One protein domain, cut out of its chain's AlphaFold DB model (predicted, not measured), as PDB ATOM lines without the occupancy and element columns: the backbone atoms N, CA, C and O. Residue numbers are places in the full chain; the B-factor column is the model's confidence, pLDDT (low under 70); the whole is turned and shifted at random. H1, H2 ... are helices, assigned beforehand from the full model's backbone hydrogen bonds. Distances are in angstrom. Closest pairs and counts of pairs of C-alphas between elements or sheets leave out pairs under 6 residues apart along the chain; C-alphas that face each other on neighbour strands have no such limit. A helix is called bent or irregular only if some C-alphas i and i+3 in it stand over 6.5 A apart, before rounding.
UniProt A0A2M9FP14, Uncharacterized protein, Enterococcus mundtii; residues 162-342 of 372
ATOM      1  N   LYS A 162     326.912 271.385 348.913       88.69
ATOM      2  CA  LYS A 162     328.139 271.818 348.233       88.69
ATOM      3  C   LYS A 162     327.926 272.046 346.733       88.69
ATOM      4  O   LYS A 162     328.353 273.076 346.202       88.69
ATOM      5  N   THR A 163     327.227 271.129 346.064       89.00
ATOM      6  CA  THR A 163     326.822 271.281 344.660       89.00
ATOM      7  C   THR A 163     325.930 272.508 344.485       89.00
ATOM      8  O   THR A 163     326.193 273.343 343.618       89.00
ATOM      9  N   LEU A 164     324.923 272.671 345.349       88.38
ATOM     10  CA  LEU A 164     324.014 273.818 345.312       88.38
ATOM     11  C   LEU A 164     324.744 275.148 345.522       88.38
ATOM     12  O   LEU A 164     324.489 276.109 344.799       88.38
ATOM     13  N   GLN A 165     325.692 275.203 346.458       90.50
ATOM     14  CA  GLN A 165     326.508 276.394 346.689       90.50
ATOM     15  C   GLN A 165     327.328 276.769 345.445       90.50
ATOM     16  O   GLN A 165     327.323 277.930 345.034       90.50
ATOM     17  N   THR A 166     327.959 275.785 344.801       91.88
ATOM     18  CA  THR A 166     328.763 276.015 343.588       91.88
ATOM     19  C   THR A 166     327.887 276.494 342.430       91.88
ATOM     20  O   THR A 166     328.223 277.462 341.746       91.88
ATOM     21  N   ARG A 167     326.705 275.884 342.264       91.38
ATOM     22  CA  ARG A 167     325.687 276.314 341.300       91.38
ATOM     23  C   ARG A 167     325.230 277.748 341.561       91.38
ATOM     24  O   ARG A 167     325.122 278.533 340.622       91.38
ATOM     25  N   LYS A 168     324.979 278.112 342.821       90.88
ATOM     26  CA  LYS A 168     324.580 279.468 343.224       90.88
ATOM     27  C   LYS A 168     325.668 280.490 342.885       90.88
ATOM     28  O   LYS A 168     325.347 281.566 342.384       90.88
ATOM     29  N   ASP A 169     326.936 280.164 343.122       91.81
ATOM     30  CA  ASP A 169     328.060 281.048 342.796       91.81
ATOM     31  C   ASP A 169     328.231 281.197 341.271       91.81
ATOM     32  O   ASP A 169     328.358 282.321 340.780       91.81
ATOM     33  N   ARG A 170     328.097 280.102 340.503       91.69
ATOM     34  CA  ARG A 170     328.043 280.123 339.027       91.69
ATOM     35  C   ARG A 170     326.926 281.028 338.514       91.69
ATOM     36  O   ARG A 170     327.178 281.917 337.709       91.69
ATOM     37  N   LEU A 171     325.697 280.799 338.977       91.25
ATOM     38  CA  LEU A 171     324.525 281.572 338.564       91.25
ATOM     39  C   LEU A 171     324.675 283.048 338.933       91.25
ATOM     40  O   LEU A 171     324.308 283.904 338.142       91.25
ATOM     41  N   SER A 172     325.268 283.355 340.089       91.50
ATOM     42  CA  SER A 172     325.538 284.740 340.492       91.50
ATOM     43  C   SER A 172     326.558 285.418 339.567       91.50
ATOM     44  O   SER A 172     326.408 286.599 339.268       91.50
ATOM     45  N   ALA A 173     327.576 284.692 339.093       91.06
ATOM     46  CA  ALA A 173     328.538 285.208 338.120       91.06
ATOM     47  C   ALA A 173     327.900 285.429 336.737       91.06
ATOM     48  O   ALA A 173     328.042 286.513 336.177       91.06
ATOM     49  N   GLU A 174     327.143 284.449 336.221       91.06
ATOM     50  CA  GLU A 174     326.377 284.591 334.968       91.06
ATOM     51  C   GLU A 174     325.402 285.781 335.052       91.06
ATOM     52  O   GLU A 174     325.337 286.598 334.138       91.06
ATOM     53  N   PHE A 175     324.698 285.926 336.180       92.38
ATOM     54  CA  PHE A 175     323.749 287.013 336.418       92.38
ATOM     55  C   PHE A 175     324.415 288.393 336.386       92.38
ATOM     56  O   PHE A 175     323.882 289.312 335.776       92.38
ATOM     57  N   LYS A 176     325.596 288.550 337.005       92.56
ATOM     58  CA  LYS A 176     326.354 289.814 336.969       92.56
ATOM     59  C   LYS A 176     326.711 290.231 335.544       92.56
ATOM     60  O   LYS A 176     326.597 291.409 335.222       92.56
ATOM     61  N   VAL A 177     327.140 289.277 334.715       92.12
ATOM     62  CA  VAL A 177     327.498 289.537 333.313       92.12
ATOM     63  C   VAL A 177     326.264 289.964 332.522       92.12
ATOM     64  O   VAL A 177     326.289 291.031 331.921       92.12
ATOM     65  N   LEU A 178     325.170 289.202 332.609       92.25
ATOM     66  CA  LEU A 178     323.919 289.531 331.916       92.25
ATOM     67  C   LEU A 178     323.329 290.866 332.381       92.25
ATOM     68  O   LEU A 178     322.805 291.623 331.576       92.25
ATOM     69  N   HIS A 179     323.424 291.184 333.674       94.00
ATOM     70  CA  HIS A 179     322.967 292.471 334.193       94.00
ATOM     71  C   HIS A 179     323.797 293.635 333.640       94.00
ATOM     72  O   HIS A 179     323.252 294.698 333.352       94.00
ATOM     73  N   LYS A 180     325.114 293.455 333.486       93.44
ATOM     74  CA  LYS A 180     325.980 294.462 332.866       93.44
ATOM     75  C   LYS A 180     325.612 294.662 331.394       93.44
ATOM     76  O   LYS A 180     325.342 295.791 331.009       93.44
ATOM     77  N   GLU A 181     325.524 293.578 330.632       93.06
ATOM     78  CA  GLU A 181     325.134 293.587 329.216       93.06
ATOM     79  C   GLU A 181     323.758 294.238 329.009       93.06
ATOM     80  O   GLU A 181     323.584 295.114 328.170       93.06
ATOM     81  N   SER A 182     322.777 293.886 329.841       93.00
ATOM     82  CA  SER A 182     321.443 294.481 329.779       93.00
ATOM     83  C   SER A 182     321.462 295.996 330.030       93.00
ATOM     84  O   SER A 182     320.735 296.744 329.379       93.00
ATOM     85  N   ASN A 183     322.325 296.478 330.931       92.12
ATOM     86  CA  ASN A 183     322.502 297.914 331.158       92.12
ATOM     87  C   ASN A 183     323.233 298.621 330.007       92.12
ATOM     88  O   ASN A 183     322.937 299.787 329.749       92.12
ATOM     89  N   GLU A 184     324.159 297.947 329.321       94.19
ATOM     90  CA  GLU A 184     324.793 298.465 328.099       94.19
ATOM     91  C   GLU A 184     323.724 298.683 327.020       94.19
ATOM     92  O   GLU A 184     323.525 299.819 326.590       94.19
ATOM     93  N   TRP A 185     322.904 297.666 326.729       93.44
ATOM     94  CA  TRP A 185     321.795 297.792 325.778       93.44
ATOM     95  C   TRP A 185     320.785 298.878 326.164       93.44
ATOM     96  O   TRP A 185     320.328 299.646 325.318       93.44
ATOM     97  N   LYS A 186     320.454 298.998 327.455       91.56
ATOM     98  CA  LYS A 186     319.572 300.060 327.964       91.56
ATOM     99  C   LYS A 186     320.131 301.461 327.697       91.56
ATOM    100  O   LYS A 186     319.373 302.381 327.376       91.56
ATOM    101  N   ASN A 187     321.441 301.642 327.848       91.81
ATOM    102  CA  ASN A 187     322.105 302.916 327.582       91.81
ATOM    103  C   ASN A 187     322.168 303.214 326.082       91.81
ATOM    104  O   ASN A 187     321.845 304.337 325.689       91.81
ATOM    105  N   ASP A 188     322.487 302.218 325.256       91.25
ATOM    106  CA  ASP A 188     322.502 302.352 323.795       91.25
ATOM    107  C   ASP A 188     321.125 302.757 323.273       91.25
ATOM    108  O   ASP A 188     320.997 303.722 322.519       91.25
ATOM    109  N   LEU A 189     320.064 302.121 323.776       90.00
ATOM    110  CA  LEU A 189     318.689 302.504 323.467       90.00
ATOM    111  C   LEU A 189     318.388 303.957 323.809       90.00
ATOM    112  O   LEU A 189     317.734 304.652 323.032       90.00
ATOM    113  N   LYS A 190     318.862 304.444 324.959       89.75
ATOM    114  CA  LYS A 190     318.673 305.841 325.364       89.75
ATOM    115  C   LYS A 190     319.391 306.809 324.417       89.75
ATOM    116  O   LYS A 190     318.847 307.877 324.143       89.75
ATOM    117  N   ILE A 191     320.583 306.460 323.932       91.44
ATOM    118  CA  ILE A 191     321.355 307.276 322.980       91.44
ATOM    119  C   ILE A 191     320.678 307.272 321.605       91.44
ATOM    120  O   ILE A 191     320.379 308.340 321.075       91.44
ATOM    121  N   LEU A 192     320.355 306.093 321.076       89.62
ATOM    122  CA  LEU A 192     319.709 305.921 319.772       89.62
ATOM    123  C   LEU A 192     318.333 306.595 319.726       89.62
ATOM    124  O   LEU A 192     318.004 307.275 318.759       89.62
ATOM    125  N   THR A 193     317.552 306.502 320.812       87.56
ATOM    126  CA  THR A 193     316.261 307.206 320.916       87.56
ATOM    127  C   THR A 193     316.454 308.717 320.760       87.56
ATOM    128  O   THR A 193     315.679 309.365 320.061       87.56
ATOM    129  N   LYS A 194     317.494 309.297 321.377       89.00
ATOM    130  CA  LYS A 194     317.796 310.729 321.230       89.00
ATOM    131  C   LYS A 194     318.227 311.086 319.810       89.00
ATOM    132  O   LYS A 194     317.790 312.114 319.315       89.00
ATOM    133  N   GLN A 195     319.043 310.255 319.162       88.94
ATOM    134  CA  GLN A 195     319.495 310.491 317.785       88.94
ATOM    135  C   GLN A 195     318.323 310.517 316.798       88.94
ATOM    136  O   GLN A 195     318.198 311.462 316.026       88.94
ATOM    137  N   VAL A 196     317.409 309.545 316.882       84.62
ATOM    138  CA  VAL A 196     316.209 309.520 316.026       84.62
ATOM    139  C   VAL A 196     315.328 310.752 316.270       84.62
ATOM    140  O   VAL A 196     314.796 311.336 315.328       84.62
ATOM    141  N   LEU A 197     315.179 311.179 317.530       84.88
ATOM    142  CA  LEU A 197     314.422 312.389 317.858       84.88
ATOM    143  C   LEU A 197     315.103 313.670 317.353       84.88
ATOM    144  O   LEU A 197     314.395 314.562 316.899       84.88
ATOM    145  N   GLN A 198     316.437 313.745 317.386       87.19
ATOM    146  CA  GLN A 198     317.185 314.877 316.838       87.19
ATOM    147  C   GLN A 198     316.983 314.986 315.326       87.19
ATOM    148  O   GLN A 198     316.648 316.057 314.840       87.19
ATOM    149  N   HIS A 199     317.078 313.871 314.591       79.62
ATOM    150  CA  HIS A 199     316.816 313.870 313.149       79.62
ATOM    151  C   HIS A 199     315.422 314.395 312.809       79.62
ATOM    152  O   HIS A 199     315.248 315.094 311.818       79.62
ATOM    153  N   ARG A 200     314.423 314.099 313.644       77.06
ATOM    154  CA  ARG A 200     313.091 314.680 313.484       77.06
ATOM    155  C   ARG A 200     313.093 316.193 313.701       77.06
ATOM    156  O   ARG A 200     312.487 316.897 312.905       77.06
ATOM    157  N   GLU A 201     313.718 316.678 314.769       82.62
ATOM    158  CA  GLU A 201     313.797 318.119 315.055       82.62
ATOM    159  C   GLU A 201     314.511 318.871 313.923       82.62
ATOM    160  O   GLU A 201     314.042 319.922 313.490       82.62
ATOM    161  N   ASP A 202     315.568 318.281 313.366       80.94
ATOM    162  CA  ASP A 202     316.264 318.818 312.199       80.94
ATOM    163  C   ASP A 202     315.339 318.837 310.966       80.94
ATOM    164  O   ASP A 202     315.268 319.836 310.260       80.94
ATOM    165  N   LEU A 203     314.554 317.782 310.726       70.75
ATOM    166  CA  LEU A 203     313.593 317.716 309.611       70.75
ATOM    167  C   LEU A 203     312.379 318.652 309.780       70.75
ATOM    168  O   LEU A 203     311.725 318.992 308.791       70.75
ATOM    169  N   GLU A 204     312.075 319.087 311.005       77.12
ATOM    170  CA  GLU A 204     311.078 320.127 311.291       77.12
ATOM    171  C   GLU A 204     311.635 321.544 311.031       77.12
ATOM    172  O   GLU A 204     310.855 322.468 310.784       77.12
ATOM    173  N   ASN A 205     312.964 321.727 311.003       81.44
ATOM    174  CA  ASN A 205     313.594 322.999 310.647       81.44
ATOM    175  C   ASN A 205     313.429 323.296 309.134       81.44
ATOM    176  O   ASN A 205     313.880 322.500 308.306       81.44
ATOM    177  N   PRO A 206     312.843 324.446 308.734       79.88
ATOM    178  CA  PRO A 206     312.586 324.773 307.328       79.88
ATOM    179  C   PRO A 206     313.829 324.782 306.431       79.88
ATOM    180  O   PRO A 206     313.754 324.304 305.298       79.88
ATOM    181  N   ASP A 207     314.960 325.289 306.927       79.44
ATOM    182  CA  ASP A 207     316.199 325.429 306.154       79.44
ATOM    183  C   ASP A 207     316.859 324.069 305.920       79.44
ATOM    184  O   ASP A 207     317.225 323.727 304.792       79.44
ATOM    185  N   PHE A 208     316.935 323.254 306.975       77.06
ATOM    186  CA  PHE A 208     317.420 321.879 306.879       77.06
ATOM    187  C   PHE A 208     316.504 321.033 305.991       77.06
ATOM    188  O   PHE A 208     316.984 320.315 305.120       77.06
ATOM    189  N   ARG A 209     315.178 321.166 306.136       76.88
ATOM    190  CA  ARG A 209     314.196 320.454 305.308       76.88
ATOM    191  C   ARG A 209     314.304 320.824 303.831       76.88
ATOM    192  O   ARG A 209     314.214 319.946 302.979       76.88
ATOM    193  N   MET A 210     314.515 322.101 303.506       76.50
ATOM    194  CA  MET A 210     314.762 322.519 302.123       76.50
ATOM    195  C   MET A 210     316.060 321.926 301.572       76.50
ATOM    196  O   MET A 210     316.064 321.447 300.442       76.50
ATOM    197  N   ALA A 211     317.146 321.941 302.350       74.88
ATOM    198  CA  ALA A 211     318.416 321.342 301.941       74.88
ATOM    199  C   ALA A 211     318.287 319.824 301.735       74.88
ATOM    200  O   ALA A 211     318.767 319.295 300.735       74.88
ATOM    201  N   PHE A 212     317.571 319.146 302.632       75.62
ATOM    202  CA  PHE A 212     317.272 317.721 302.557       75.62
ATOM    203  C   PHE A 212     316.438 317.377 301.312       75.62
ATOM    204  O   PHE A 212     316.822 316.495 300.547       75.62
ATOM    205  N   ASN A 213     315.356 318.119 301.043       75.38
ATOM    206  CA  ASN A 213     314.512 317.913 299.858       75.38
ATOM    207  C   ASN A 213     315.264 318.197 298.550       75.38
ATOM    208  O   ASN A 213     315.185 317.398 297.623       75.38
ATOM    209  N   ARG A 214     316.052 319.280 298.488       75.81
ATOM    210  CA  ARG A 214     316.926 319.557 297.333       75.81
ATOM    211  C   ARG A 214     317.934 318.437 297.117       75.81
ATOM    212  O   ARG A 214     318.192 318.052 295.983       75.81
ATOM    213  N   GLY A 215     318.483 317.902 298.205       72.75
ATOM    214  CA  GLY A 215     319.309 316.707 298.174       72.75
ATOM    215  C   GLY A 215     318.578 315.559 297.480       72.75
ATOM    216  O   GLY A 215     319.077 315.050 296.478       72.75
ATOM    217  N   LEU A 216     317.387 315.192 297.965       72.00
ATOM    218  CA  LEU A 216     316.577 314.100 297.407       72.00
ATOM    219  C   LEU A 216     316.223 314.300 295.927       72.00
ATOM    220  O   LEU A 216     316.196 313.334 295.173       72.00
ATOM    221  N   GLU A 217     315.981 315.538 295.501       71.31
ATOM    222  CA  GLU A 217     315.710 315.882 294.098       71.31
ATOM    223  C   GLU A 217     316.969 315.807 293.215       71.31
ATOM    224  O   GLU A 217     316.881 315.504 292.025       71.31
ATOM    225  N   SER A 218     318.145 316.081 293.787       68.62
ATOM    226  CA  SER A 218     319.426 316.172 293.070       68.62
ATOM    227  C   SER A 218     320.236 314.873 293.033       68.62
ATOM    228  O   SER A 218     321.200 314.778 292.273       68.62
ATOM    229  N   HIS A 219     319.904 313.876 293.854       60.69
ATOM    230  CA  HIS A 219     320.596 312.587 293.908       60.69
ATOM    231  C   HIS A 219     319.650 311.453 293.516       60.69
ATOM    232  O   HIS A 219     318.532 311.357 294.001       60.69
ATOM    233  N   HIS A 220     320.110 310.538 292.658       56.41
ATOM    234  CA  HIS A 220     319.290 309.427 292.153       56.41
ATOM    235  C   HIS A 220     319.006 308.316 293.182       56.41
ATOM    236  O   HIS A 220     318.321 307.352 292.849       56.41
ATOM    237  N   SER A 221     319.513 308.427 294.416       61.97
ATOM    238  CA  SER A 221     319.253 307.463 295.485       61.97
ATOM    239  C   SER A 221     318.783 308.164 296.759       61.97
ATOM    240  O   SER A 221     319.550 308.869 297.415       61.97
ATOM    241  N   ILE A 222     317.518 307.911 297.116       62.00
ATOM    242  CA  ILE A 222     316.910 308.267 298.406       62.00
ATOM    243  C   ILE A 222     317.705 307.663 299.571       62.00
ATOM    244  O   ILE A 222     317.811 308.296 300.622       62.00
ATOM    245  N   GLU A 223     318.292 306.477 299.378       60.31
ATOM    246  CA  GLU A 223     319.094 305.795 300.398       60.31
ATOM    247  C   GLU A 223     320.282 306.672 300.795       60.31
ATOM    248  O   GLU A 223     320.386 307.039 301.954       60.31
ATOM    249  N   HIS A 224     321.058 307.202 299.844       67.44
ATOM    250  CA  HIS A 224     322.272 307.971 300.160       67.44
ATOM    251  C   HIS A 224     322.046 309.205 301.057       67.44
ATOM    252  O   HIS A 224     322.933 309.615 301.803       67.44
ATOM    253  N   ILE A 225     320.859 309.811 300.987       68.69
ATOM    254  CA  ILE A 225     320.517 311.028 301.738       68.69
ATOM    255  C   ILE A 225     319.776 310.705 303.034       68.69
ATOM    256  O   ILE A 225     319.978 311.377 304.046       68.69
ATOM    257  N   ALA A 226     318.939 309.667 303.028       71.44
ATOM    258  CA  ALA A 226     318.205 309.228 304.207       71.44
ATOM    259  C   ALA A 226     319.004 308.247 305.090       71.44
ATOM    260  O   ALA A 226     318.615 308.029 306.238       71.44
ATOM    261  N   ASP A 227     320.124 307.703 304.603       75.19
ATOM    262  CA  ASP A 227     320.958 306.676 305.244       75.19
ATOM    263  C   ASP A 227     321.251 306.950 306.727       75.19
ATOM    264  O   ASP A 227     321.046 306.048 307.542       75.19
ATOM    265  N   PRO A 228     321.671 308.159 307.157       77.38
ATOM    266  CA  PRO A 228     321.924 308.421 308.575       77.38
ATOM    267  C   PRO A 228     320.677 308.220 309.448       77.38
ATOM    268  O   PRO A 228     320.746 307.622 310.523       77.38
ATOM    269  N   VAL A 229     319.519 308.665 308.953       75.75
ATOM    270  CA  VAL A 229     318.242 308.556 309.662       75.75
ATOM    271  C   VAL A 229     317.765 307.103 309.668       75.75
ATOM    272  O   VAL A 229     317.377 306.593 310.719       75.75
ATOM    273  N   ILE A 230     317.862 306.406 308.535       76.81
ATOM    274  CA  ILE A 230     317.490 304.991 308.394       76.81
ATOM    275  C   ILE A 230     318.325 304.123 309.332       76.81
ATOM    276  O   ILE A 230     317.768 303.406 310.167       76.81
ATOM    277  N   ASN A 231     319.650 304.259 309.268       82.56
ATOM    278  CA  ASN A 231     320.585 303.499 310.089       82.56
ATOM    279  C   ASN A 231     320.347 303.731 311.584       82.56
ATOM    280  O   ASN A 231     320.458 302.791 312.375       82.56
ATOM    281  N   SER A 232     319.974 304.951 311.991       84.00
ATOM    282  CA  SER A 232     319.645 305.249 313.389       84.00
ATOM    283  C   SER A 232     318.383 304.511 313.865       84.00
ATOM    284  O   SER A 232     318.372 303.961 314.970       84.00
ATOM    285  N   ILE A 233     317.346 304.416 313.022       81.50
ATOM    286  CA  ILE A 233     316.102 303.702 313.345       81.50
ATOM    287  C   ILE A 233     316.326 302.184 313.336       81.50
ATOM    288  O   ILE A 233     315.857 301.484 314.235       81.50
ATOM    289  N   GLU A 234     317.070 301.654 312.366       82.56
ATOM    290  CA  GLU A 234     317.406 300.226 312.313       82.56
ATOM    291  C   GLU A 234     318.299 299.793 313.481       82.56
ATOM    292  O   GLU A 234     318.070 298.738 314.085       82.56
ATOM    293  N   SER A 235     319.260 300.636 313.865       87.00
ATOM    294  CA  SER A 235     320.108 300.420 315.040       87.00
ATOM    295  C   SER A 235     319.296 300.467 316.332       87.00
ATOM    296  O   SER A 235     319.498 299.625 317.211       87.00
ATOM    297  N   LEU A 236     318.338 301.398 316.442       85.69
ATOM    298  CA  LEU A 236     317.401 301.454 317.564       85.69
ATOM    299  C   LEU A 236     316.594 300.156 317.662       85.69
ATOM    300  O   LEU A 236     316.560 299.533 318.721       85.69
ATOM    301  N   ASN A 237     315.999 299.716 316.555       83.69
ATOM    302  CA  ASN A 237     315.202 298.492 316.493       83.69
ATOM    303  C   ASN A 237     316.014 297.243 316.869       83.69
ATOM    304  O   ASN A 237     315.558 296.423 317.668       83.69
ATOM    305  N   SER A 238     317.223 297.110 316.325       83.88
ATOM    306  CA  SER A 238     318.120 295.987 316.621       83.88
ATOM    307  C   SER A 238     318.547 295.989 318.089       83.88
ATOM    308  O   SER A 238     318.505 294.956 318.755       83.88
ATOM    309  N   SER A 239     318.858 297.162 318.642       88.62
ATOM    310  CA  SER A 239     319.188 297.309 320.063       88.62
ATOM    311  C   SER A 239     317.992 297.007 320.969       88.62
ATOM    312  O   SER A 239     318.173 296.471 322.060       88.62
ATOM    313  N   MET A 240     316.758 297.285 320.528       85.69
ATOM    314  CA  MET A 240     315.546 296.947 321.290       85.69
ATOM    315  C   MET A 240     315.360 295.436 321.378       85.69
ATOM    316  O   MET A 240     315.014 294.927 322.443       85.69
ATOM    317  N   LEU A 241     315.619 294.725 320.278       84.56
ATOM    318  CA  LEU A 241     315.605 293.265 320.244       84.56
ATOM    319  C   LEU A 241     316.664 292.682 321.180       84.56
ATOM    320  O   LEU A 241     316.323 291.893 322.059       84.56
ATOM    321  N   ASN A 242     317.911 293.144 321.067       88.00
ATOM    322  CA  ASN A 242     319.007 292.679 321.917       88.00
ATOM    323  C   ASN A 242     318.738 292.965 323.402       88.00
ATOM    324  O   ASN A 242     318.958 292.108 324.260       88.00
ATOM    325  N   TYR A 243     318.187 294.141 323.722       91.19
ATOM    326  CA  TYR A 243     317.795 294.461 325.089       91.19
ATOM    327  C   TYR A 243     316.704 293.512 325.593       91.19
ATOM    328  O   TYR A 243     316.849 292.941 326.676       91.19
ATOM    329  N   ALA A 244     315.648 293.282 324.807       86.19
ATOM    330  CA  ALA A 244     314.568 292.367 325.169       86.19
ATOM    331  C   ALA A 244     315.077 290.936 325.404       86.19
ATOM    332  O   ALA A 244     314.748 290.327 326.425       86.19
ATOM    333  N   GLU A 245     315.930 290.420 324.517       86.56
ATOM    334  CA  GLU A 245     316.573 289.110 324.667       86.56
ATOM    335  C   GLU A 245     317.431 289.041 325.939       86.56
ATOM    336  O   GLU A 245     317.310 288.091 326.723       86.56
ATOM    337  N   SER A 246     318.224 290.082 326.215       91.06
ATOM    338  CA  SER A 246     319.034 290.162 327.436       91.06
ATOM    339  C   SER A 246     318.172 290.090 328.704       91.06
ATOM    340  O   SER A 246     318.510 289.363 329.641       91.06
ATOM    341  N   LEU A 247     317.015 290.766 328.728       90.12
ATOM    342  CA  LEU A 247     316.096 290.759 329.869       90.12
ATOM    343  C   LEU A 247     315.385 289.416 330.039       90.12
ATOM    344  O   LEU A 247     315.189 288.971 331.171       90.12
ATOM    345  N   ILE A 248     315.030 288.739 328.944       85.06
ATOM    346  CA  ILE A 248     314.481 287.376 328.988       85.06
ATOM    347  C   ILE A 248     315.492 286.434 329.650       85.06
ATOM    348  O   ILE A 248     315.147 285.686 330.575       85.06
ATOM    349  N   HIS A 249     316.754 286.487 329.220       89.12
ATOM    350  CA  HIS A 249     317.824 285.686 329.807       89.12
ATOM    351  C   HIS A 249     318.074 286.038 331.274       89.12
ATOM    352  O   HIS A 249     318.180 285.134 332.109       89.12
ATOM    353  N   LEU A 250     318.105 287.328 331.605       90.81
ATOM    354  CA  LEU A 250     318.297 287.811 332.967       90.81
ATOM    355  C   LEU A 250     317.167 287.345 333.898       90.81
ATOM    356  O   LEU A 250     317.447 286.791 334.961       90.81
ATOM    357  N   ASN A 251     315.906 287.462 333.471       88.06
ATOM    358  CA  ASN A 251     314.733 287.006 334.223       88.06
ATOM    359  C   ASN A 251     314.743 285.484 334.448       88.06
ATOM    360  O   ASN A 251     314.431 284.995 335.533       88.06
ATOM    361  N   LYS A 252     315.156 284.704 333.443       86.50
ATOM    362  CA  LYS A 252     315.316 283.252 333.604       86.50
ATOM    363  C   LYS A 252     316.393 282.916 334.639       86.50
ATOM    364  O   LYS A 252     316.196 282.039 335.481       86.50
ATOM    365  N   LYS A 253     317.529 283.616 334.597       89.00
ATOM    366  CA  LYS A 253     318.630 283.418 335.550       89.00
ATOM    367  C   LYS A 253     318.290 283.861 336.960       89.00
ATOM    368  O   LYS A 253     318.737 283.215 337.908       89.00
ATOM    369  N   GLU A 254     317.482 284.903 337.093       87.69
ATOM    370  CA  GLU A 254     316.890 285.310 338.360       87.69
ATOM    371  C   GLU A 254     316.108 284.149 338.996       87.69
ATOM    372  O   GLU A 254     316.393 283.773 340.135       87.69
ATOM    373  N   GLY A 255     315.202 283.517 338.237       83.62
ATOM    374  CA  GLY A 255     314.434 282.352 338.692       83.62
ATOM    375  C   GLY A 255     315.318 281.175 339.119       83.62
ATOM    376  O   GLY A 255     315.221 280.711 340.255       83.62
ATOM    377  N   GLU A 256     316.259 280.757 338.260       87.19
ATOM    378  CA  GLU A 256     317.199 279.661 338.562       87.19
ATOM    379  C   GLU A 256     318.009 279.924 339.848       87.19
ATOM    380  O   GLU A 256     318.283 279.007 340.634       87.19
ATOM    381  N   LEU A 257     318.429 281.175 340.066       85.94
ATOM    382  CA  LEU A 257     319.191 281.575 341.244       85.94
ATOM    383  C   LEU A 257     318.338 281.506 342.516       85.94
ATOM    384  O   LEU A 257     318.843 281.068 343.555       85.94
ATOM    385  N   PHE A 258     317.070 281.918 342.454       80.75
ATOM    386  CA  PHE A 258     316.163 281.861 343.599       80.75
ATOM    387  C   PHE A 258     315.789 280.432 343.980       80.75
ATOM    388  O   PHE A 258     315.919 280.084 345.153       80.75
ATOM    389  N   GLU A 259     315.439 279.588 343.010       80.25
ATOM    390  CA  GLU A 259     315.174 278.163 343.246       80.25
ATOM    391  C   GLU A 259     316.381 277.483 343.905       80.25
ATOM    392  O   GLU A 259     316.254 276.807 344.927       80.25
ATOM    393  N   THR A 260     317.589 277.745 343.387       83.75
ATOM    394  CA  THR A 260     318.827 277.186 343.953       83.75
ATOM    395  C   THR A 260     319.028 277.633 345.407       83.75
ATOM    396  O   THR A 260     319.442 276.843 346.252       83.75
ATOM    397  N   ARG A 261     318.722 278.892 345.742       81.56
ATOM    398  CA  ARG A 261     318.839 279.407 347.119       81.56
ATOM    399  C   ARG A 261     317.783 278.835 348.056       81.56
ATOM    400  O   ARG A 261     318.104 278.602 349.223       81.56
ATOM    401  N   ALA A 262     316.566 278.620 347.564       79.38
ATOM    402  CA  ALA A 262     315.501 277.984 348.327       79.38
ATOM    403  C   ALA A 262     315.892 276.549 348.705       79.38
ATOM    404  O   ALA A 262     315.789 276.181 349.873       79.38
ATOM    405  N   GLN A 263     316.474 275.795 347.764       80.56
ATOM    406  CA  GLN A 263     316.993 274.445 348.015       80.56
ATOM    407  C   GLN A 263     318.129 274.420 349.054       80.56
ATOM    408  O   GLN A 263     318.224 273.479 349.835       80.56
ATOM    409  N   ILE A 264     318.984 275.451 349.111       81.19
ATOM    410  CA  ILE A 264     320.075 275.526 350.105       81.19
ATOM    411  C   ILE A 264     319.548 275.789 351.518       81.19
ATOM    412  O   ILE A 264     320.076 275.236 352.483       81.19
ATOM    413  N   ASN A 265     318.568 276.685 351.651       78.12
ATOM    414  CA  ASN A 265     318.181 277.260 352.940       78.12
ATOM    415  C   ASN A 265     316.842 276.746 353.486       78.12
ATOM    416  O   ASN A 265     316.447 277.165 354.572       78.12
ATOM    417  N   GLY A 266     316.123 275.906 352.736       68.06
ATOM    418  CA  GLY A 266     314.793 275.409 353.108       68.06
ATOM    419  C   GLY A 266     313.700 276.485 353.136       68.06
ATOM    420  O   GLY A 266     312.609 276.235 353.632       68.06
ATOM    421  N   LYS A 267     313.990 277.694 352.638       66.00
ATOM    422  CA  LYS A 267     313.058 278.827 352.535       66.00
ATOM    423  C   LYS A 267     313.478 279.758 351.407       66.00
ATOM    424  O   LYS A 267     314.675 279.907 351.145       66.00
ATOM    425  N   GLU A 268     312.513 280.417 350.772       56.19
ATOM    426  CA  GLU A 268     312.795 281.459 349.786       56.19
ATOM    427  C   GLU A 268     313.569 282.603 350.454       56.19
ATOM    428  O   GLU A 268     313.064 283.313 351.321       56.19
ATOM    429  N   GLN A 269     314.838 282.767 350.080       54.97
ATOM    430  CA  GLN A 269     315.648 283.892 350.534       54.97
ATOM    431  C   GLN A 269     315.699 284.953 349.439       54.97
ATOM    432  O   GLN A 269     316.447 284.836 348.464       54.97
ATOM    433  N   TYR A 270     314.880 285.985 349.626       57.44
ATOM    434  CA  TYR A 270     314.746 287.122 348.723       57.44
ATOM    435  C   TYR A 270     315.950 288.072 348.759       57.44
ATOM    436  O   TYR A 270     316.884 287.890 349.536       57.44
ATOM    437  N   VAL A 271     315.929 289.079 347.880       52.47
ATOM    438  CA  VAL A 271     316.972 290.094 347.605       52.47
ATOM    439  C   VAL A 271     317.744 290.577 348.848       52.47
ATOM    440  O   VAL A 271     318.960 290.759 348.773       52.47
ATOM    441  N   SER A 272     317.101 290.686 350.017       53.41
ATOM    442  CA  SER A 272     317.739 291.033 351.297       53.41
ATOM    443  C   SER A 272     318.849 290.061 351.743       53.41
ATOM    444  O   SER A 272     319.778 290.486 352.429       53.41
ATOM    445  N   GLY A 273     318.827 288.800 351.310       61.78
ATOM    446  CA  GLY A 273     319.882 287.805 351.542       61.78
ATOM    447  C   GLY A 273     320.914 287.693 350.411       61.78
ATOM    448  O   GLY A 273     321.846 286.894 350.491       61.78
ATOM    449  N   SER A 274     320.776 288.450 349.314       73.62
ATOM    450  CA  SER A 274     321.696 288.385 348.171       73.62
ATOM    451  C   SER A 274     322.694 289.535 348.159       73.62
ATOM    452  O   SER A 274     322.369 290.630 347.712       73.62
ATOM    453  N   HIS A 275     323.947 289.268 348.534       81.19
ATOM    454  CA  HIS A 275     325.017 290.255 348.364       81.19
ATOM    455  C   HIS A 275     325.178 290.685 346.895       81.19
ATOM    456  O   HIS A 275     325.350 291.864 346.619       81.19
ATOM    457  N   THR A 276     325.033 289.757 345.938       82.81
ATOM    458  CA  THR A 276     325.120 290.068 344.502       82.81
ATOM    459  C   THR A 276     324.018 291.012 344.031       82.81
ATOM    460  O   THR A 276     324.331 292.012 343.397       82.81
ATOM    461  N   LEU A 277     322.749 290.745 344.357       85.00
ATOM    462  CA  LEU A 277     321.657 291.612 343.890       85.00
ATOM    463  C   LEU A 277     321.734 292.992 344.552       85.00
ATOM    464  O   LEU A 277     321.589 293.995 343.864       85.00
ATOM    465  N   LYS A 278     322.084 293.045 345.847       85.75
ATOM    466  CA  LYS A 278     322.361 294.307 346.547       85.75
ATOM    467  C   LYS A 278     323.494 295.094 345.889       85.75
ATOM    468  O   LYS A 278     323.320 296.272 345.620       85.75
ATOM    469  N   SER A 279     324.624 294.447 345.586       88.31
ATOM    470  CA  SER A 279     325.771 295.113 344.946       88.31
ATOM    471  C   SER A 279     325.458 295.646 343.548       88.31
ATOM    472  O   SER A 279     326.089 296.594 343.103       88.31
ATOM    473  N   LEU A 280     324.496 295.031 342.857       89.44
ATOM    474  CA  LEU A 280     324.053 295.453 341.531       89.44
ATOM    475  C   LEU A 280     322.911 296.475 341.582       89.44
ATOM    476  O   LEU A 280     322.464 296.910 340.528       89.44
ATOM    477  N   ASN A 281     322.416 296.825 342.778       89.06
ATOM    478  CA  ASN A 281     321.183 297.591 342.972       89.06
ATOM    479  C   ASN A 281     319.987 297.017 342.178       89.06
ATOM    480  O   ASN A 281     319.145 297.755 341.670       89.06
ATOM    481  N   TYR A 282     319.933 295.689 342.044       88.94
ATOM    482  CA  TYR A 282     318.922 294.999 341.248       88.94
ATOM    483  C   TYR A 282     317.699 294.652 342.101       88.94
ATOM    484  O   TYR A 282     317.821 294.013 343.156       88.94
ATOM    485  N   GLN A 283     316.513 295.031 341.626       88.00
ATOM    486  CA  GLN A 283     315.240 294.737 342.282       88.00
ATOM    487  C   GLN A 283     314.618 293.443 341.752       88.00
ATOM    488  O   GLN A 283     314.747 293.096 340.582       88.00
ATOM    489  N   ARG A 284     313.904 292.715 342.618       83.88
ATOM    490  CA  ARG A 284     313.231 291.473 342.214       83.88
ATOM    491  C   ARG A 284     312.245 291.744 341.081       83.88
ATOM    492  O   ARG A 284     311.411 292.637 341.199       83.88
ATOM    493  N   GLY A 285     312.296 290.928 340.033       84.94
ATOM    494  CA  GLY A 285     311.401 291.043 338.884       84.94
ATOM    495  C   GLY A 285     311.647 292.295 338.041       84.94
ATOM    496  O   GLY A 285     310.813 292.626 337.194       84.94
ATOM    497  N   GLN A 286     312.771 292.988 338.248       89.62
ATOM    498  CA  GLN A 286     313.137 294.163 337.467       89.62
ATOM    499  C   GLN A 286     313.276 293.816 335.987       89.62
ATOM    500  O   GLN A 286     312.709 294.521 335.164       89.62
ATOM    501  N   ALA A 287     313.906 292.689 335.639       89.50
ATOM    502  CA  ALA A 287     314.030 292.276 334.242       89.50
ATOM    503  C   ALA A 287     312.668 292.070 333.559       89.50
ATOM    504  O   ALA A 287     312.464 292.509 332.432       89.50
ATOM    505  N   LEU A 288     311.707 291.450 334.252       86.06
ATOM    506  CA  LEU A 288     310.347 291.277 333.733       86.06
ATOM    507  C   LEU A 288     309.593 292.610 333.617       86.06
ATOM    508  O   LEU A 288     308.798 292.788 332.696       86.06
ATOM    509  N   THR A 289     309.811 293.521 334.563       88.19
ATOM    510  CA  THR A 289     309.192 294.853 334.568       88.19
ATOM    511  C   THR A 289     309.723 295.693 333.413       88.19
ATOM    512  O   THR A 289     308.927 296.202 332.625       88.19
ATOM    513  N   ASP A 290     311.046 295.754 333.263       89.19
ATOM    514  CA  ASP A 290     311.716 296.448 332.167       89.19
ATOM    515  C   ASP A 290     311.268 295.847 330.824       89.19
ATOM    516  O   ASP A 290     310.858 296.602 329.948       89.19
ATOM    517  N   LEU A 291     311.192 294.512 330.691       85.69
ATOM    518  CA  LEU A 291     310.749 293.826 329.465       85.69
ATOM    519  C   LEU A 291     309.333 294.237 329.038       85.69
ATOM    520  O   LEU A 291     309.105 294.537 327.870       85.69
ATOM    521  N   LYS A 292     308.388 294.294 329.986       81.50
ATOM    522  CA  LYS A 292     307.014 294.767 329.731       81.50
ATOM    523  C   LYS A 292     306.965 296.250 329.360       81.50
ATOM    524  O   LYS A 292     306.028 296.691 328.701       81.50
ATOM    525  N   ALA A 293     307.943 297.026 329.817       84.94
ATOM    526  CA  ALA A 293     307.999 298.461 329.611       84.94
ATOM    527  C   ALA A 293     308.767 298.871 328.347       84.94
ATOM    528  O   ALA A 293     308.570 300.008 327.919       84.94
ATOM    529  N   ILE A 294     309.593 298.000 327.736       82.00
ATOM    530  CA  ILE A 294     310.464 298.345 326.591       82.00
ATOM    531  C   ILE A 294     309.675 299.068 325.496       82.00
ATOM    532  O   ILE A 294     310.007 300.200 325.149       82.00
ATOM    533  N   SER A 295     308.622 298.428 324.973       69.44
ATOM    534  CA  SER A 295     307.869 298.957 323.828       69.44
ATOM    535  C   SER A 295     307.271 300.331 324.146       69.44
ATOM    536  O   SER A 295     307.512 301.299 323.428       69.44
ATOM    537  N   LYS A 296     306.599 300.458 325.299       76.25
ATOM    538  CA  LYS A 296     305.981 301.716 325.745       76.25
ATOM    539  C   LYS A 296     307.004 302.825 326.022       76.25
ATOM    540  O   LYS A 296     306.715 303.994 325.792       76.25
ATOM    541  N   SER A 297     308.170 302.468 326.554       77.06
ATOM    542  CA  SER A 297     309.196 303.432 326.967       77.06
ATOM    543  C   SER A 297     309.964 304.009 325.783       77.06
ATOM    544  O   SER A 297     310.384 305.162 325.846       77.06
ATOM    545  N   HIS A 298     310.142 303.226 324.715       73.38
ATOM    546  CA  HIS A 298     310.949 303.633 323.567       73.38
ATOM    547  C   HIS A 298     310.099 304.053 322.360       73.38
ATOM    548  O   HIS A 298     310.380 305.103 321.791       73.38
ATOM    549  N   TYR A 299     308.992 303.373 322.034       73.00
ATOM    550  CA  TYR A 299     308.058 303.814 320.984       73.00
ATOM    551  C   TYR A 299     307.028 304.826 321.496       73.00
ATOM    552  O   TYR A 299     305.818 304.600 321.494       73.00
ATOM    553  N   THR A 300     307.515 305.983 321.934       78.69
ATOM    554  CA  THR A 300     306.646 307.125 322.252       78.69
ATOM    555  C   THR A 300     305.972 307.673 320.989       78.69
ATOM    556  O   THR A 300     306.497 307.517 319.886       78.69
ATOM    557  N   SER A 301     304.851 308.393 321.124       78.25
ATOM    558  CA  SER A 301     304.172 309.026 319.978       78.25
ATOM    559  C   SER A 301     305.099 309.944 319.169       78.25
ATOM    560  O   SER A 301     305.006 309.978 317.943       78.25
ATOM    561  N   LYS A 302     306.038 310.641 319.831       77.94
ATOM    562  CA  LYS A 302     307.030 311.501 319.160       77.94
ATOM    563  C   LYS A 302     308.003 310.677 318.308       77.94
ATOM    564  O   LYS A 302     308.304 311.072 317.184       77.94
ATOM    565  N   LEU A 303     308.457 309.528 318.811       78.00
ATOM    566  CA  LEU A 303     309.345 308.638 318.064       78.00
ATOM    567  C   LEU A 303     308.610 307.940 316.911       78.00
ATOM    568  O   LEU A 303     309.124 307.899 315.800       78.00
ATOM    569  N   LEU A 304     307.393 307.440 317.144       79.19
ATOM    570  CA  LEU A 304     306.583 306.802 316.101       79.19
ATOM    571  C   LEU A 304     306.317 307.760 314.938       79.19
ATOM    572  O   LEU A 304     306.531 307.401 313.789       79.19
ATOM    573  N   SER A 305     305.978 309.014 315.241       76.44
ATOM    574  CA  SER A 305     305.794 310.039 314.214       76.44
ATOM    575  C   SER A 305     307.095 310.400 313.477       76.44
ATOM    576  O   SER A 305     307.022 310.743 312.301       76.44
ATOM    577  N   ALA A 306     308.274 310.278 314.105       72.81
ATOM    578  CA  ALA A 306     309.557 310.403 313.399       72.81
ATOM    579  C   ALA A 306     309.763 309.252 312.398       72.81
ATOM    580  O   ALA A 306     310.151 309.475 311.255       72.81
ATOM    581  N   ILE A 307     309.460 308.021 312.817       74.56
ATOM    582  CA  ILE A 307     309.569 306.824 311.974       74.56
ATOM    583  C   ILE A 307     308.577 306.894 310.803       74.56
ATOM    584  O   ILE A 307     308.941 306.587 309.670       74.56
ATOM    585  N   ASP A 308     307.340 307.326 311.049       76.38
ATOM    586  CA  ASP A 308     306.313 307.459 310.011       76.38
ATOM    587  C   ASP A 308     306.644 308.564 309.005       76.38
ATOM    588  O   ASP A 308     306.410 308.389 307.808       76.38
ATOM    589  N   TYR A 309     307.262 309.660 309.457       73.62
ATOM    590  CA  TYR A 309     307.786 310.682 308.555       73.62
ATOM    591  C   TYR A 309     308.813 310.085 307.585       73.62
ATOM    592  O   TYR A 309     308.670 310.239 306.375       73.62
ATOM    593  N   VAL A 310     309.781 309.306 308.079       70.25
ATOM    594  CA  VAL A 310     310.785 308.637 307.230       70.25
ATOM    595  C   VAL A 310     310.145 307.627 306.271       70.25
ATOM    596  O   VAL A 310     310.532 307.556 305.107       70.25
ATOM    597  N   ARG A 311     309.118 306.887 306.705       73.06
ATOM    598  CA  ARG A 311     308.360 305.984 305.818       73.06
ATOM    599  C   ARG A 311     307.652 306.723 304.690       73.06
ATOM    600  O   ARG A 311     307.617 306.222 303.569       73.06
ATOM    601  N   SER A 312     307.090 307.899 304.975       71.69
ATOM    602  CA  SER A 312     306.392 308.709 303.968       71.69
ATOM    603  C   SER A 312     307.309 309.168 302.829       71.69
ATOM    604  O   SER A 312     306.828 309.424 301.729       71.69
ATOM    605  N   LEU A 313     308.628 309.169 303.054       67.44
ATOM    606  CA  LEU A 313     309.654 309.431 302.039       67.44
ATOM    607  C   LEU A 313     309.927 308.226 301.113       67.44
ATOM    608  O   LEU A 313     310.854 308.270 300.312       67.44
ATOM    609  N   GLY A 314     309.150 307.142 301.216       61.47
ATOM    610  CA  GLY A 314     309.293 305.945 300.379       61.47
ATOM    611  C   GLY A 314     310.286 304.909 300.913       61.47
ATOM    612  O   GLY A 314     310.599 303.948 300.214       61.47
ATOM    613  N   VAL A 315     310.766 305.068 302.150       61.47
ATOM    614  CA  VAL A 315     311.761 304.176 302.758       61.47
ATOM    615  C   VAL A 315     311.103 303.050 303.567       61.47
ATOM    616  O   VAL A 315     310.264 303.284 304.438       61.47
ATOM    617  N   GLY A 316     311.529 301.804 303.330       57.38
ATOM    618  CA  GLY A 316     310.987 300.578 303.931       57.38
ATOM    619  C   GLY A 316     311.339 300.309 305.406       57.38
ATOM    620  O   GLY A 316     311.679 299.177 305.748       57.38
ATOM    621  N   VAL A 317     311.241 301.300 306.297       60.84
ATOM    622  CA  VAL A 317     311.624 301.153 307.716       60.84
ATOM    623  C   VAL A 317     310.530 300.454 308.538       60.84
ATOM    624  O   VAL A 317     309.354 300.829 308.506       60.84
ATOM    625  N   ARG A 318     310.889 299.437 309.332       63.25
ATOM    626  CA  ARG A 318     309.936 298.637 310.133       63.25
ATOM    627  C   ARG A 318     309.971 299.008 311.615       63.25
ATOM    628  O   ARG A 318     310.970 299.493 312.117       63.25
ATOM    629  N   THR A 319     308.867 298.773 312.314       63.19
ATOM    630  CA  THR A 319     308.803 298.779 313.786       63.19
ATOM    631  C   THR A 319     308.812 297.343 314.285       63.19
ATOM    632  O   THR A 319     308.357 296.431 313.588       63.19
ATOM    633  N   VAL A 320     309.324 297.133 315.492       63.53
ATOM    634  CA  VAL A 320     309.435 295.807 316.095       63.53
ATOM    635  C   VAL A 320     308.330 295.609 317.125       63.53
ATOM    636  O   VAL A 320     308.182 296.391 318.059       63.53
ATOM    637  N   ASP A 321     307.576 294.523 316.983       65.62
ATOM    638  CA  ASP A 321     306.623 294.091 318.001       65.62
ATOM    639  C   ASP A 321     307.347 293.224 319.047       65.62
ATOM    640  O   ASP A 321     307.561 292.020 318.865       65.62
ATOM    641  N   VAL A 322     307.761 293.865 320.142       62.44
ATOM    642  CA  VAL A 322     308.430 293.203 321.273       62.44
ATOM    643  C   VAL A 322     307.508 292.172 321.934       62.44
ATOM    644  O   VAL A 322     307.987 291.122 322.362       62.44
ATOM    645  N   ASP A 323     306.190 292.392 321.955       64.00
ATOM    646  CA  ASP A 323     305.240 291.419 322.502       64.00
ATOM    647  C   ASP A 323     305.197 290.156 321.634       64.00
ATOM    648  O   ASP A 323     305.218 289.034 322.156       64.00
ATOM    649  N   LYS A 324     305.240 290.307 320.305       65.56
ATOM    650  CA  LYS A 324     305.406 289.182 319.374       65.56
ATOM    651  C   LYS A 324     306.746 288.473 319.565       65.56
ATOM    652  O   LYS A 324     306.780 287.246 319.444       65.56
ATOM    653  N   LEU A 325     307.823 289.183 319.906       63.16
ATOM    654  CA  LEU A 325     309.115 288.569 320.234       63.16
ATOM    655  C   LEU A 325     309.029 287.737 321.520       63.16
ATOM    656  O   LEU A 325     309.426 286.577 321.522       63.16
ATOM    657  N   VAL A 326     308.429 288.277 322.584       59.47
ATOM    658  CA  VAL A 326     308.217 287.569 323.858       59.47
ATOM    659  C   VAL A 326     307.329 286.338 323.664       59.47
ATOM    660  O   VAL A 326     307.591 285.276 324.229       59.47
ATOM    661  N   GLN A 327     306.284 286.439 322.840       60.84
ATOM    662  CA  GLN A 327     305.453 285.288 322.481       60.84
ATOM    663  C   GLN A 327     306.211 284.267 321.627       60.84
ATOM    664  O   GLN A 327     306.028 283.064 321.816       60.84
ATOM    665  N   THR A 328     307.062 284.724 320.710       60.56
ATOM    666  CA  THR A 328     307.920 283.860 319.893       60.56
ATOM    667  C   THR A 328     308.945 283.139 320.754       60.56
ATOM    668  O   THR A 328     309.055 281.928 320.627       60.56
ATOM    669  N   ASP A 329     309.617 283.816 321.685       60.78
ATOM    670  CA  ASP A 329     310.528 283.186 322.643       60.78
ATOM    671  C   ASP A 329     309.782 282.183 323.531       60.78
ATOM    672  O   ASP A 329     310.217 281.043 323.650       60.78
ATOM    673  N   ARG A 330     308.593 282.511 324.053       57.59
ATOM    674  CA  ARG A 330     307.759 281.535 324.784       57.59
ATOM    675  C   ARG A 330     307.426 280.306 323.938       57.59
ATOM    676  O   ARG A 330     307.536 279.184 324.430       57.59
ATOM    677  N   LYS A 331     307.052 280.493 322.668       53.94
ATOM    678  CA  LYS A 331     306.792 279.393 321.724       53.94
ATOM    679  C   LYS A 331     308.068 278.612 321.405       53.94
ATOM    680  O   LYS A 331     308.021 277.390 321.367       53.94
ATOM    681  N   LEU A 332     309.209 279.272 321.224       53.22
ATOM    682  CA  LEU A 332     310.507 278.642 320.979       53.22
ATOM    683  C   LEU A 332     310.996 277.875 322.203       53.22
ATOM    684  O   LEU A 332     311.532 276.784 322.046       53.22
ATOM    685  N   GLN A 333     310.764 278.381 323.411       55.56
ATOM    686  CA  GLN A 333     311.043 277.685 324.662       55.56
ATOM    687  C   GLN A 333     310.123 276.480 324.841       55.56
ATOM    688  O   GLN A 333     310.611 275.417 325.210       55.56
ATOM    689  N   GLN A 334     308.832 276.590 324.510       50.06
ATOM    690  CA  GLN A 334     307.917 275.445 324.467       50.06
ATOM    691  C   GLN A 334     308.358 274.416 323.420       50.06
ATOM    692  O   GLN A 334     308.424 273.230 323.717       50.06
ATOM    693  N   VAL A 335     308.750 274.844 322.218       48.94
ATOM    694  CA  VAL A 335     309.279 273.962 321.166       48.94
ATOM    695  C   VAL A 335     310.613 273.340 321.580       48.94
ATOM    696  O   VAL A 335     310.836 272.163 321.320       48.94
ATOM    697  N   ALA A 336     311.499 274.077 322.248       48.81
ATOM    698  CA  ALA A 336     312.763 273.570 322.772       48.81
ATOM    699  C   ALA A 336     312.535 272.584 323.923       48.81
ATOM    700  O   ALA A 336     313.220 271.568 323.984       48.81
ATOM    701  N   GLN A 337     311.543 272.823 324.784       48.06
ATOM    702  CA  GLN A 337     311.090 271.869 325.797       48.06
ATOM    703  C   GLN A 337     310.499 270.614 325.145       48.06
ATOM    704  O   GLN A 337     310.886 269.516 325.524       48.06
ATOM    705  N   LEU A 338     309.668 270.745 324.108       42.47
ATOM    706  CA  LEU A 338     309.110 269.622 323.340       42.47
ATOM    707  C   LEU A 338     310.189 268.848 322.553       42.47
ATOM    708  O   LEU A 338     310.117 267.623 322.422       42.47
ATOM    709  N   LYS A 339     311.227 269.535 322.057       39.53
ATOM    710  CA  LYS A 339     312.414 268.931 321.427       39.53
ATOM    711  C   LYS A 339     313.296 268.224 322.456       39.53
ATOM    712  O   LYS A 339     313.713 267.100 322.206       39.53
ATOM    713  N   ALA A 340     313.523 268.823 323.624       46.09
ATOM    714  CA  ALA A 340     314.256 268.216 324.738       46.09
ATOM    715  C   ALA A 340     313.489 267.043 325.380       46.09
ATOM    716  O   ALA A 340     314.099 266.121 325.921       46.09
ATOM    717  N   GLN A 341     312.157 267.043 325.274       44.09
ATOM    718  CA  GLN A 341     311.276 265.915 325.586       44.09
ATOM    719  C   GLN A 341     311.218 264.863 324.450       44.09
ATOM    720  O   GLN A 341     310.562 263.837 324.608       44.09
ATOM    721  N   GLY A 342     311.943 265.053 323.336       49.09
ATOM    722  CA  GLY A 342     312.158 264.038 322.293       49.09
ATOM    723  C   GLY A 342     311.006 263.840 321.299       49.09
ATOM    724  O   GLY A 342     310.779 262.722 320.841       49.09
TER     725      GLY A 342
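Overview. This is residues 162 to 342 of the 372 residues of an uncharacterized protein of Enterococcus mundtii (UniProt A0A2M9FP14). What shape do these coordinates make? Two long helices, H1 and H3, run side by side in opposite ways as a slender body; H2 crosses one end and the much shorter H5 packs on H3 to make a loose three-helix bundle. H6 packs on H1 near the H2 end, H4 sits near H1 towards the other end, and H7 slants away until residues 331 to 342 stick out. What is it made of? The printed part has 181 residues with seven named helices, H1 to H7 in order, and no named strand: all helix. It is loose, with a radius of gyration of the C-alphas of 21.6 A, and spans 71 by 41 by 23 A.

Arrangement. What does the first helix touch? H1, residues 162 to 204, touches the hub H3, residues 222 to 265, at a shallow tilt of 24 degrees, opposite ways; the closest C-alphas, of Trp 185 and Tyr 243, are 5.3 A apart. H2, residues 206 to 218, touches H1 only at the corner, about perpendicular at 89 degrees, with the C-alphas of Leu 203 and Arg 209 closest at 5.1 A. Residues 212 to 216 of H2 touch residues 222 to 225 of H3, the C-alphas of Leu 216 and Ile 222 being closest at 5.9 A. What completes the bundle? H5, residues 286 to 298, touches residues 240 to 251 of H3 at a shallow tilt of 17 degrees, opposite ways, with the C-alphas of Leu 247 and Ala 287 closest at 5.1 A. H1, H3 and H5 form an up and down bundle, each running against the one before it. Where are the others? H6, residues 301 to 312, touches H1 at a steep tilt of 63 degrees, with the C-alphas of Arg 200 and Ala 306 closest at 5.5 A. H4, residues 275 to 279, is close to but not clearly touching H1, the C-alphas of Ser 172 and Thr 276 being closest at 6.7 A. H7, residues 322 to 340, is close to but not clearly touching H5, the C-alphas of Ser 295 and Val 322 being closest at 6.3 A. Are the helix backbones even? Each O i to N i+4 pair is within hydrogen-bond range in H1, H2, H4, H6 and H7, against 38 of 40 in H3 and 7 of 9 in H5. H3 and H5 are irregular, with C-alphas 225 and 228 7.5 A apart and C-alphas 292 and 295 7.3 A apart; H3 has a kink of 55 degrees near residue 229.

Along the chain. Where does H1 begin? C-alpha 162 is at (328.139, 271.818, 348.233), and H1 measures 63.2 A from first to last C-alpha. Where do H3 and H7 end? H3 measures 62.7 A and ends with C-alpha 265 at (318.181, 277.260, 352.940). H7 measures 25.9 A and ends with C-alpha 340 at (314.256, 268.216, 324.738).

Size, cuts and confidence. How large is it? The two C-alphas farthest apart, of Ser 218 and Gly 266, are 72.7 A apart. Is it unbroken and sure? The printed part has no cut and no long link. Its mean pLDDT is 77.3, with 47 residues under 70, among them residues 313 to 342.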